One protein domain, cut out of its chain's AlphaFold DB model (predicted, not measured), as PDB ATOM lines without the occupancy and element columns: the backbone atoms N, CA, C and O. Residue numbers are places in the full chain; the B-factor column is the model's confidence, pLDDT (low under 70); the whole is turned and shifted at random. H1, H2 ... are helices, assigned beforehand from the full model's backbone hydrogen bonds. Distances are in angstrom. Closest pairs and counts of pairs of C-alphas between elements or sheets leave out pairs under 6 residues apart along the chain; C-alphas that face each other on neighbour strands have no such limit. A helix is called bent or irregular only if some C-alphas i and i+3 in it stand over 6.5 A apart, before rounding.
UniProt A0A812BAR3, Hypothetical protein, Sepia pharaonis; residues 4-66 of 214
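AT A GLANCE: This is residues 4 to 66 of the 214 residues of the protein "Hypothetical protein" of Sepia pharaonis (UniProt A0A812BAR3). What shape do these atoms make? Three helices follow one another in an open zigzag: H2 is the long middle bar, H1 turns off at a corner at its start, and H3 turns off at another corner at its end. No helix touches another, and there is no packed core. What is it made of, and how large is it? The 63 printed residues hold three named helices, in the order H1, H2, H3, and no named strand; the class is all helix. The whole is extended, with a radius of gyration of the C-alphas of 18.7 A and spans of 44 by 34 by 24 A.

HOW THE PARTS SIT: Does the first helix meet the second? H1, residues 4 to 14, and H2, residues 18 to 41, are only just apart, with their closest C-alphas 8.5 A from each other. And the third? H3, residues 45 to 64, is only just apart from H2, at 8.1 A between closest C-alphas, and it is apart from H1. Are the helix backbones complete? In H2 and H3 every O i to N i+4 pair is within hydrogen-bond range; in H1, 6 of 7 are.

IN THESE COORDINATES: Where does H1 lie? It begins at C-alpha 4, (94.018, 19.784, -92.470), and is 15.7 A long. How long are the others? H2 measures 34.3 A from C-alpha 18 to C-alpha 41, and H3 28.6 A, ending at C-alpha 64, (118.798, -20.950, -81.746). None is bent.

THE WHOLE: How far does it reach? The two C-alphas farthest apart, those of Gln 4 and Ala 64, are 48.9 A apart. Is it continuous? The printed part has no cut, and both links are tight, with 3 residues each. Where is confidence low? Residues 4 to 7, 9 and 11 are under 70; the mean pLDDT of the printed part is 91.0.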
ATOM      1  N   GLN A   4      93.313  18.574 -92.909       68.62
ATOM      2  CA  GLN A   4      94.018  19.784 -92.470       68.62
ATOM      3  C   GLN A   4      94.746  19.624 -91.122       68.62
ATOM      4  O   GLN A   4      95.826  20.185 -90.939       68.62
ATOM      5  N   SER A   5      94.208  18.822 -90.194       69.75
ATOM      6  CA  SER A   5      94.824  18.571 -88.878       69.75
ATOM      7  C   SER A   5      96.022  17.612 -88.945       69.75
ATOM      8  O   SER A   5      96.980  17.745 -88.186       69.75
ATOM      9  N   ALA A   6      96.029  16.691 -89.913       66.81
ATOM     10  CA  ALA A   6      97.175  15.819 -90.168       66.81
ATOM     11  C   ALA A   6      98.326  16.567 -90.871       66.81
ATOM     12  O   ALA A   6      99.496  16.343 -90.550       66.81
ATOM     13  N   ALA A   7      98.003  17.490 -91.786       68.94
ATOM     14  CA  ALA A   7      98.979  18.325 -92.492       68.94
ATOM     15  C   ALA A   7      99.701  19.315 -91.554       68.94
ATOM     16  O   ALA A   7     100.919  19.469 -91.604       68.94
ATOM     17  N   THR A   8      98.979  19.929 -90.615       70.31
ATOM     18  CA  THR A   8      99.575  20.814 -89.591       70.31
ATOM     19  C   THR A   8     100.418  20.048 -88.567       70.31
ATOM     20  O   THR A   8     101.494  20.504 -88.169       70.31
ATOM     21  N   ALA A   9     100.001  18.838 -88.184       68.44
ATOM     22  CA  ALA A   9     100.787  17.964 -87.312       68.44
ATOM     23  C   ALA A   9     102.070  17.417 -87.970       68.44
ATOM     24  O   ALA A   9     102.999  17.035 -87.262       68.44
ATOM     25  N   SER A  10     102.134  17.341 -89.301       70.88
ATOM     26  CA  SER A  10     103.332  16.903 -90.035       70.88
ATOM     27  C   SER A  10     104.296  18.061 -90.306       70.88
ATOM     28  O   SER A  10     105.497  17.891 -90.105       70.88
ATOM     29  N   ALA A  11     103.789  19.255 -90.627       69.88
ATOM     30  CA  ALA A  11     104.605  20.466 -90.760       69.88
ATOM     31  C   ALA A  11     105.310  20.855 -89.443       69.88
ATOM     32  O   ALA A  11     106.499  21.162 -89.443       69.88
ATOM     33  N   SER A  12     104.618  20.753 -88.301       71.12
ATOM     34  CA  SER A  12     105.198  21.028 -86.972       71.12
ATOM     35  C   SER A  12     106.269  20.018 -86.536       71.12
ATOM     36  O   SER A  12     107.199  20.380 -85.815       71.12
ATOM     37  N   ARG A  13     106.190  18.759 -86.995       71.69
ATOM     38  CA  ARG A  13     107.245  17.751 -86.774       71.69
ATOM     39  C   ARG A  13     108.486  18.013 -87.624       71.69
ATOM     40  O   ARG A  13     109.583  17.687 -87.188       71.69
ATOM     41  N   ALA A  14     108.323  18.592 -88.813       72.25
ATOM     42  CA  ALA A  14     109.439  18.922 -89.699       72.25
ATOM     43  C   ALA A  14     110.298  20.084 -89.162       72.25
ATOM     44  O   ALA A  14     111.496  20.124 -89.421       72.25
ATOM     45  N   SER A  15     109.711  20.990 -88.372       83.19
ATOM     46  CA  SER A  15     110.414  22.094 -87.699       83.19
ATOM     47  C   SER A  15     110.954  21.744 -86.305       83.19
ATOM     48  O   SER A  15     111.491  22.608 -85.614       83.19
ATOM     49  N   GLU A  16     110.768  20.508 -85.841       87.19
ATOM     50  CA  GLU A  16     111.134  20.106 -84.485       87.19
ATOM     51  C   GLU A  16     112.654  19.976 -84.341       87.19
ATOM     52  O   GLU A  16     113.319  19.234 -85.067       87.19
ATOM     53  N   THR A  17     113.224  20.672 -83.358       91.94
ATOM     54  CA  THR A  17     114.659  20.545 -83.080       91.94
ATOM     55  C   THR A  17     114.978  19.153 -82.533       91.94
ATOM     56  O   THR A  17     114.179  18.529 -81.832       91.94
ATOM     57  N   HIS A  18     116.198  18.666 -82.761       92.38
ATOM     58  CA  HIS A  18     116.638  17.372 -82.232       92.38
ATOM     59  C   HIS A  18     116.501  17.265 -80.695       92.38
ATOM     60  O   HIS A  18     116.226  16.187 -80.166       92.38
ATOM     61  N   HIS A  19     116.637  18.380 -79.966       93.12
ATOM     62  CA  HIS A  19     116.392  18.417 -78.523       93.12
ATOM     63  C   HIS A  19     114.910  18.190 -78.176       93.12
ATOM     64  O   HIS A  19     114.605  17.341 -77.338       93.12
ATOM     65  N   GLN A  20     113.990  18.880 -78.856       93.44
ATOM     66  CA  GLN A  20     112.545  18.691 -78.679       93.44
ATOM     67  C   GLN A  20     112.116  17.264 -79.034       93.44
ATOM     68  O   GLN A  20     111.425  16.619 -78.245       93.44
ATOM     69  N   MET A  21     112.642  16.713 -80.132       92.88
ATOM     70  CA  MET A  21     112.399  15.324 -80.523       92.88
ATOM     71  C   MET A  21     112.845  14.338 -79.432       92.88
ATOM     72  O   MET A  21     112.126  13.388 -79.116       92.88
ATOM     73  N   ARG A  22     114.009  14.566 -78.803       95.06
ATOM     74  CA  ARG A  22     114.490  13.740 -77.681       95.06
ATOM     75  C   ARG A  22     113.578  13.828 -76.461       95.06
ATOM     76  O   ARG A  22     113.304  12.795 -75.850       95.06
ATOM     77  N   LEU A  23     113.116  15.024 -76.100       95.38
ATOM     78  CA  LEU A  23     112.193  15.213 -74.977       95.38
ATOM     79  C   LEU A  23     110.854  14.526 -75.236       95.38
ATOM     80  O   LEU A  23     110.380  13.781 -74.377       95.38
ATOM     81  N   ARG A  24     110.292  14.687 -76.439       93.44
ATOM     82  CA  ARG A  24     109.067  13.992 -76.840       93.44
ATOM     83  C   ARG A  24     109.243  12.480 -76.777       93.44
ATOM     84  O   ARG A  24     108.413  11.807 -76.180       93.44
ATOM     85  N   ASN A  25     110.340  11.947 -77.317       93.88
ATOM     86  CA  ASN A  25     110.608  10.508 -77.282       93.88
ATOM     87  C   ASN A  25     110.712   9.979 -75.847       93.88
ATOM     88  O   ASN A  25     110.157   8.925 -75.555       93.88
ATOM     89  N   ARG A  26     111.356  10.718 -74.933       94.94
ATOM     90  CA  ARG A  26     111.382  10.355 -73.504       94.94
ATOM     91  C   ARG A  26     109.991  10.378 -72.884       94.94
ATOM     92  O   ARG A  26     109.664   9.483 -72.112       94.94
ATOM     93  N   HIS A  27     109.179  11.378 -73.217       95.00
ATOM     94  CA  HIS A  27     107.816  11.473 -72.708       95.00
ATOM     95  C   HIS A  27     106.946  10.306 -73.201       95.00
ATOM     96  O   HIS A  27     106.284   9.665 -72.389       95.00
ATOM     97  N   CYS A  28     107.027   9.959 -74.490       93.88
ATOM     98  CA  CYS A  28     106.362   8.781 -75.051       93.88
ATOM     99  C   CYS A  28     106.833   7.491 -74.370       93.88
ATOM    100  O   CYS A  28     106.008   6.738 -73.872       93.88
ATOM    101  N   GLN A  29     108.146   7.284 -74.236       95.50
ATOM    102  CA  GLN A  29     108.698   6.103 -73.562       95.50
ATOM    103  C   GLN A  29     108.251   5.991 -72.101       95.50
ATOM    104  O   GLN A  29     107.951   4.895 -71.635       95.50
ATOM    105  N   SER A  30     108.200   7.113 -71.377       95.62
ATOM    106  CA  SER A  30     107.726   7.150 -69.992       95.62
ATOM    107  C   SER A  30     106.253   6.747 -69.899       95.62
ATOM    108  O   SER A  30     105.885   5.917 -69.066       95.62
ATOM    109  N   ARG A  31     105.418   7.277 -70.800       95.75
ATOM    110  CA  ARG A  31     103.993   6.947 -70.856       95.75
ATOM    111  C   ARG A  31     103.769   5.479 -71.217       95.75
ATOM    112  O   ARG A  31     103.069   4.788 -70.487       95.75
ATOM    113  N   ASP A  32     104.434   4.980 -72.254       96.19
ATOM    114  CA  ASP A  32     104.315   3.587 -72.695       96.19
ATOM    115  C   ASP A  32     104.799   2.611 -71.604       96.19
ATOM    116  O   ASP A  32     104.217   1.541 -71.392       96.19
ATOM    117  N   ALA A  33     105.846   2.984 -70.856       95.75
ATOM    118  CA  ALA A  33     106.319   2.216 -69.708       95.75
ATOM    119  C   ALA A  33     105.290   2.193 -68.565       95.75
ATOM    120  O   ALA A  33     105.059   1.131 -67.982       95.75
ATOM    121  N   ALA A  34     104.650   3.328 -68.265       96.00
ATOM    122  CA  ALA A  34     103.604   3.423 -67.248       96.00
ATOM    123  C   ALA A  34     102.347   2.622 -67.637       96.00
ATOM    124  O   ALA A  34     101.819   1.854 -66.830       96.00
ATOM    125  N   GLU A  35     101.908   2.719 -68.891       96.50
ATOM    126  CA  GLU A  35     100.806   1.918 -69.438       96.50
ATOM    127  C   GLU A  35     101.130   0.418 -69.383       96.50
ATOM    128  O   GLU A  35     100.326  -0.395 -68.928       96.50
ATOM    129  N   THR A  36     102.357   0.032 -69.734       96.31
ATOM    130  CA  THR A  36     102.798  -1.365 -69.624       96.31
ATOM    131  C   THR A  36     102.814  -1.846 -68.168       96.31
ATOM    132  O   THR A  36     102.452  -2.992 -67.891       96.31
ATOM    133  N   ALA A  37     103.239  -1.004 -67.224       96.62
ATOM    134  CA  ALA A  37     103.269  -1.347 -65.805       96.62
ATOM    135  C   ALA A  37     101.856  -1.548 -65.242       96.62
ATOM    136  O   ALA A  37     101.605  -2.553 -64.574       96.62
ATOM    137  N   THR A  38     100.924  -0.651 -65.567       97.50
ATOM    138  CA  THR A  38      99.517  -0.762 -65.148       97.50
ATOM    139  C   THR A  38      98.839  -1.987 -65.764       97.50
ATOM    140  O   THR A  38      98.206  -2.759 -65.043       97.50
ATOM    141  N   ALA A  39      99.066  -2.261 -67.053       96.50
ATOM    142  CA  ALA A  39      98.561  -3.463 -67.716       96.50
ATOM    143  C   ALA A  39      99.098  -4.761 -67.082       96.50
ATOM    144  O   ALA A  39      98.353  -5.728 -66.930       96.50
ATOM    145  N   ARG A  40     100.376  -4.793 -66.674       96.19
ATOM    146  CA  ARG A  40     100.977  -5.946 -65.971       96.19
ATOM    147  C   ARG A  40     100.467  -6.098 -64.540       96.19
ATOM    148  O   ARG A  40     100.347  -7.228 -64.069       96.19
ATOM    149  N   ALA A  41     100.178  -4.994 -63.854       95.69
ATOM    150  CA  ALA A  41      99.626  -5.015 -62.502       95.69
ATOM    151  C   ALA A  41      98.202  -5.594 -62.482       95.69
ATOM    152  O   ALA A  41      97.879  -6.388 -61.604       95.69
ATOM    153  N   ALA A  42      97.388  -5.264 -63.489       97.12
ATOM    154  CA  ALA A  42      96.026  -5.779 -63.651       97.12
ATOM    155  C   ALA A  42      95.949  -7.163 -64.337       97.12
ATOM    156  O   ALA A  42      94.862  -7.683 -64.588       97.12
ATOM    157  N   GLU A  43      97.087  -7.771 -64.687       97.25
ATOM    158  CA  GLU A  43      97.134  -9.024 -65.443       97.25
ATOM    159  C   GLU A  43      96.702 -10.228 -64.589       97.25
ATOM    160  O   GLU A  43      97.246 -10.476 -63.510       97.25
ATOM    161  N   THR A  44      95.781 -11.039 -65.116       98.19
ATOM    162  CA  THR A  44      95.381 -12.304 -64.484       98.19
ATOM    163  C   THR A  44      96.516 -13.331 -64.511       98.19
ATOM    164  O   THR A  44      97.373 -13.320 -65.397       98.19
ATOM    165  N   THR A  45      96.496 -14.292 -63.584       98.19
ATOM    166  CA  THR A  45      97.503 -15.367 -63.519       98.19
ATOM    167  C   THR A  45      97.606 -16.162 -64.825       98.19
ATOM    168  O   THR A  45      98.712 -16.477 -65.259       98.19
ATOM    169  N   LEU A  46      96.474 -16.435 -65.488       97.75
ATOM    170  CA  LEU A  46      96.448 -17.139 -66.774       97.75
ATOM    171  C   LEU A  46      97.112 -16.322 -67.891       97.75
ATOM    172  O   LEU A  46      97.920 -16.847 -68.650       97.75
ATOM    173  N   ARG A  47      96.816 -15.021 -67.995       97.75
ATOM    174  CA  ARG A  47      97.467 -14.161 -68.999       97.75
ATOM    175  C   ARG A  47      98.971 -14.056 -68.746       97.75
ATOM    176  O   ARG A  47      99.764 -14.181 -69.679       97.75
ATOM    177  N   ARG A  48      99.356 -13.954 -67.473       98.25
ATOM    178  CA  ARG A  48     100.753 -13.929 -67.038       98.25
ATOM    179  C   ARG A  48     101.506 -15.200 -67.435       98.25
ATOM    180  O   ARG A  48     102.628 -15.096 -67.932       98.25
ATOM    181  N   SER A  49     100.914 -16.382 -67.246       97.50
ATOM    182  CA  SER A  49     101.560 -17.649 -67.618       97.50
ATOM    183  C   SER A  49     101.728 -17.783 -69.133       97.50
ATOM    184  O   SER A  49     102.812 -18.148 -69.588       97.50
ATOM    185  N   VAL A  50     100.720 -17.393 -69.920       98.06
ATOM    186  CA  VAL A  50     100.800 -17.367 -71.391       98.06
ATOM    187  C   VAL A  50     101.910 -16.428 -71.862       98.06
ATOM    188  O   VAL A  50     102.749 -16.821 -72.672       98.06
ATOM    189  N   ARG A  51     101.983 -15.211 -71.313       97.56
ATOM    190  CA  ARG A  51     103.042 -14.249 -71.645       97.56
ATOM    191  C   ARG A  51     104.434 -14.791 -71.316       97.56
ATOM    192  O   ARG A  51     105.357 -14.612 -72.109       97.56
ATOM    193  N   TYR A  52     104.610 -15.459 -70.174       98.25
ATOM    194  CA  TYR A  52     105.893 -16.085 -69.838       98.25
ATOM    195  C   TYR A  52     106.250 -17.238 -70.773       98.25
ATOM    196  O   TYR A  52     107.403 -17.315 -71.194       98.25
ATOM    197  N   ALA A  53     105.281 -18.073 -71.153       97.19
ATOM    198  CA  ALA A  53     105.500 -19.133 -72.131       97.19
ATOM    199  C   ALA A  53     105.955 -18.554 -73.480       97.19
ATOM    200  O   ALA A  53     106.985 -18.972 -74.007       97.19
ATOM    201  N   MET A  54     105.269 -17.523 -73.984       98.12
ATOM    202  CA  MET A  54     105.638 -16.842 -75.234       98.12
ATOM    203  C   MET A  54     107.020 -16.176 -75.162       98.12
ATOM    204  O   MET A  54     107.809 -16.239 -76.103       98.12
ATOM    205  N   ASN A  55     107.359 -15.549 -74.034       97.62
ATOM    206  CA  ASN A  55     108.685 -14.959 -73.853       97.62
ATOM    207  C   ASN A  55     109.788 -16.027 -73.829       97.62
ATOM    208  O   ASN A  55     110.857 -15.819 -74.411       97.62
ATOM    209  N   ALA A  56     109.537 -17.172 -73.190       97.31
ATOM    210  CA  ALA A  56     110.474 -18.289 -73.156       97.31
ATOM    211  C   ALA A  56     110.691 -18.874 -74.559       97.31
ATOM    212  O   ALA A  56     111.841 -19.059 -74.963       97.31
ATOM    213  N   THR A  57     109.618 -19.083 -75.332       97.19
ATOM    214  CA  THR A  57     109.728 -19.554 -76.720       97.19
ATOM    215  C   THR A  57     110.501 -18.553 -77.567       97.19
ATOM    216  O   THR A  57     111.501 -18.924 -78.173       97.19
ATOM    217  N   ASN A  58     110.144 -17.269 -77.541       97.00
ATOM    218  CA  ASN A  58     110.836 -16.245 -78.331       97.00
ATOM    219  C   ASN A  58     112.326 -16.148 -77.976       97.00
ATOM    220  O   ASN A  58     113.172 -15.971 -78.856       97.00
ATOM    221  N   THR A  59     112.667 -16.328 -76.699       96.19
ATOM    222  CA  THR A  59     114.063 -16.380 -76.244       96.19
ATOM    223  C   THR A  59     114.786 -17.610 -76.790       96.19
ATOM    224  O   THR A  59     115.919 -17.487 -77.258       96.19
ATOM    225  N   ALA A  60     114.156 -18.787 -76.759       94.69
ATOM    226  CA  ALA A  60     114.733 -20.017 -77.298       94.69
ATOM    227  C   ALA A  60     114.984 -19.904 -78.809       94.69
ATOM    228  O   ALA A  60     116.088 -20.192 -79.268       94.69
ATOM    229  N   TRP A  61     114.005 -19.390 -79.555       96.31
ATOM    230  CA  TRP A  61     114.123 -19.126 -80.990       96.31
ATOM    231  C   TRP A  61     115.242 -18.130 -81.296       96.31
ATOM    232  O   TRP A  61     116.104 -18.398 -82.133       96.31
ATOM    233  N   SER A  62     115.299 -17.021 -80.556       95.94
ATOM    234  CA  SER A  62     116.358 -16.021 -80.719       95.94
ATOM    235  C   SER A  62     117.744 -16.616 -80.465       95.94
ATOM    236  O   SER A  62     118.673 -16.320 -81.209       95.94
ATOM    237  N   LYS A  63     117.888 -17.478 -79.446       95.00
ATOM    238  CA  LYS A  63     119.151 -18.164 -79.124       95.00
ATOM    239  C   LYS A  63     119.539 -19.210 -80.168       95.00
ATOM    240  O   LYS A  63     120.722 -19.309 -80.495       95.00
ATOM    241  N   ALA A  64     118.572 -19.964 -80.691       92.38
ATOM    242  CA  ALA A  64     118.798 -20.950 -81.746       92.38
ATOM    243  C   ALA A  64     119.308 -20.288 -83.035       92.38
ATOM    244  O   ALA A  64     120.206 -20.821 -83.681       92.38
ATOM    245  N   ALA A  65     118.812 -19.087 -83.344       95.00
ATOM    246  CA  ALA A  65     119.216 -18.302 -84.507       95.00
ATOM    247  C   ALA A  65     120.541 -17.524 -84.332       95.00
ATOM    248  O   ALA A  65     120.960 -16.813 -85.248       95.00
ATOM    249  N   LEU A  66     121.220 -17.602 -83.177       95.06
ATOM    250  CA  LEU A  66     122.479 -16.875 -82.975       95.06
ATOM    251  C   LEU A  66     123.634 -17.502 -83.759       95.06
ATOM    252  O   LEU A  66     123.996 -18.660 -83.545       95.06
TER     253      LEU A  66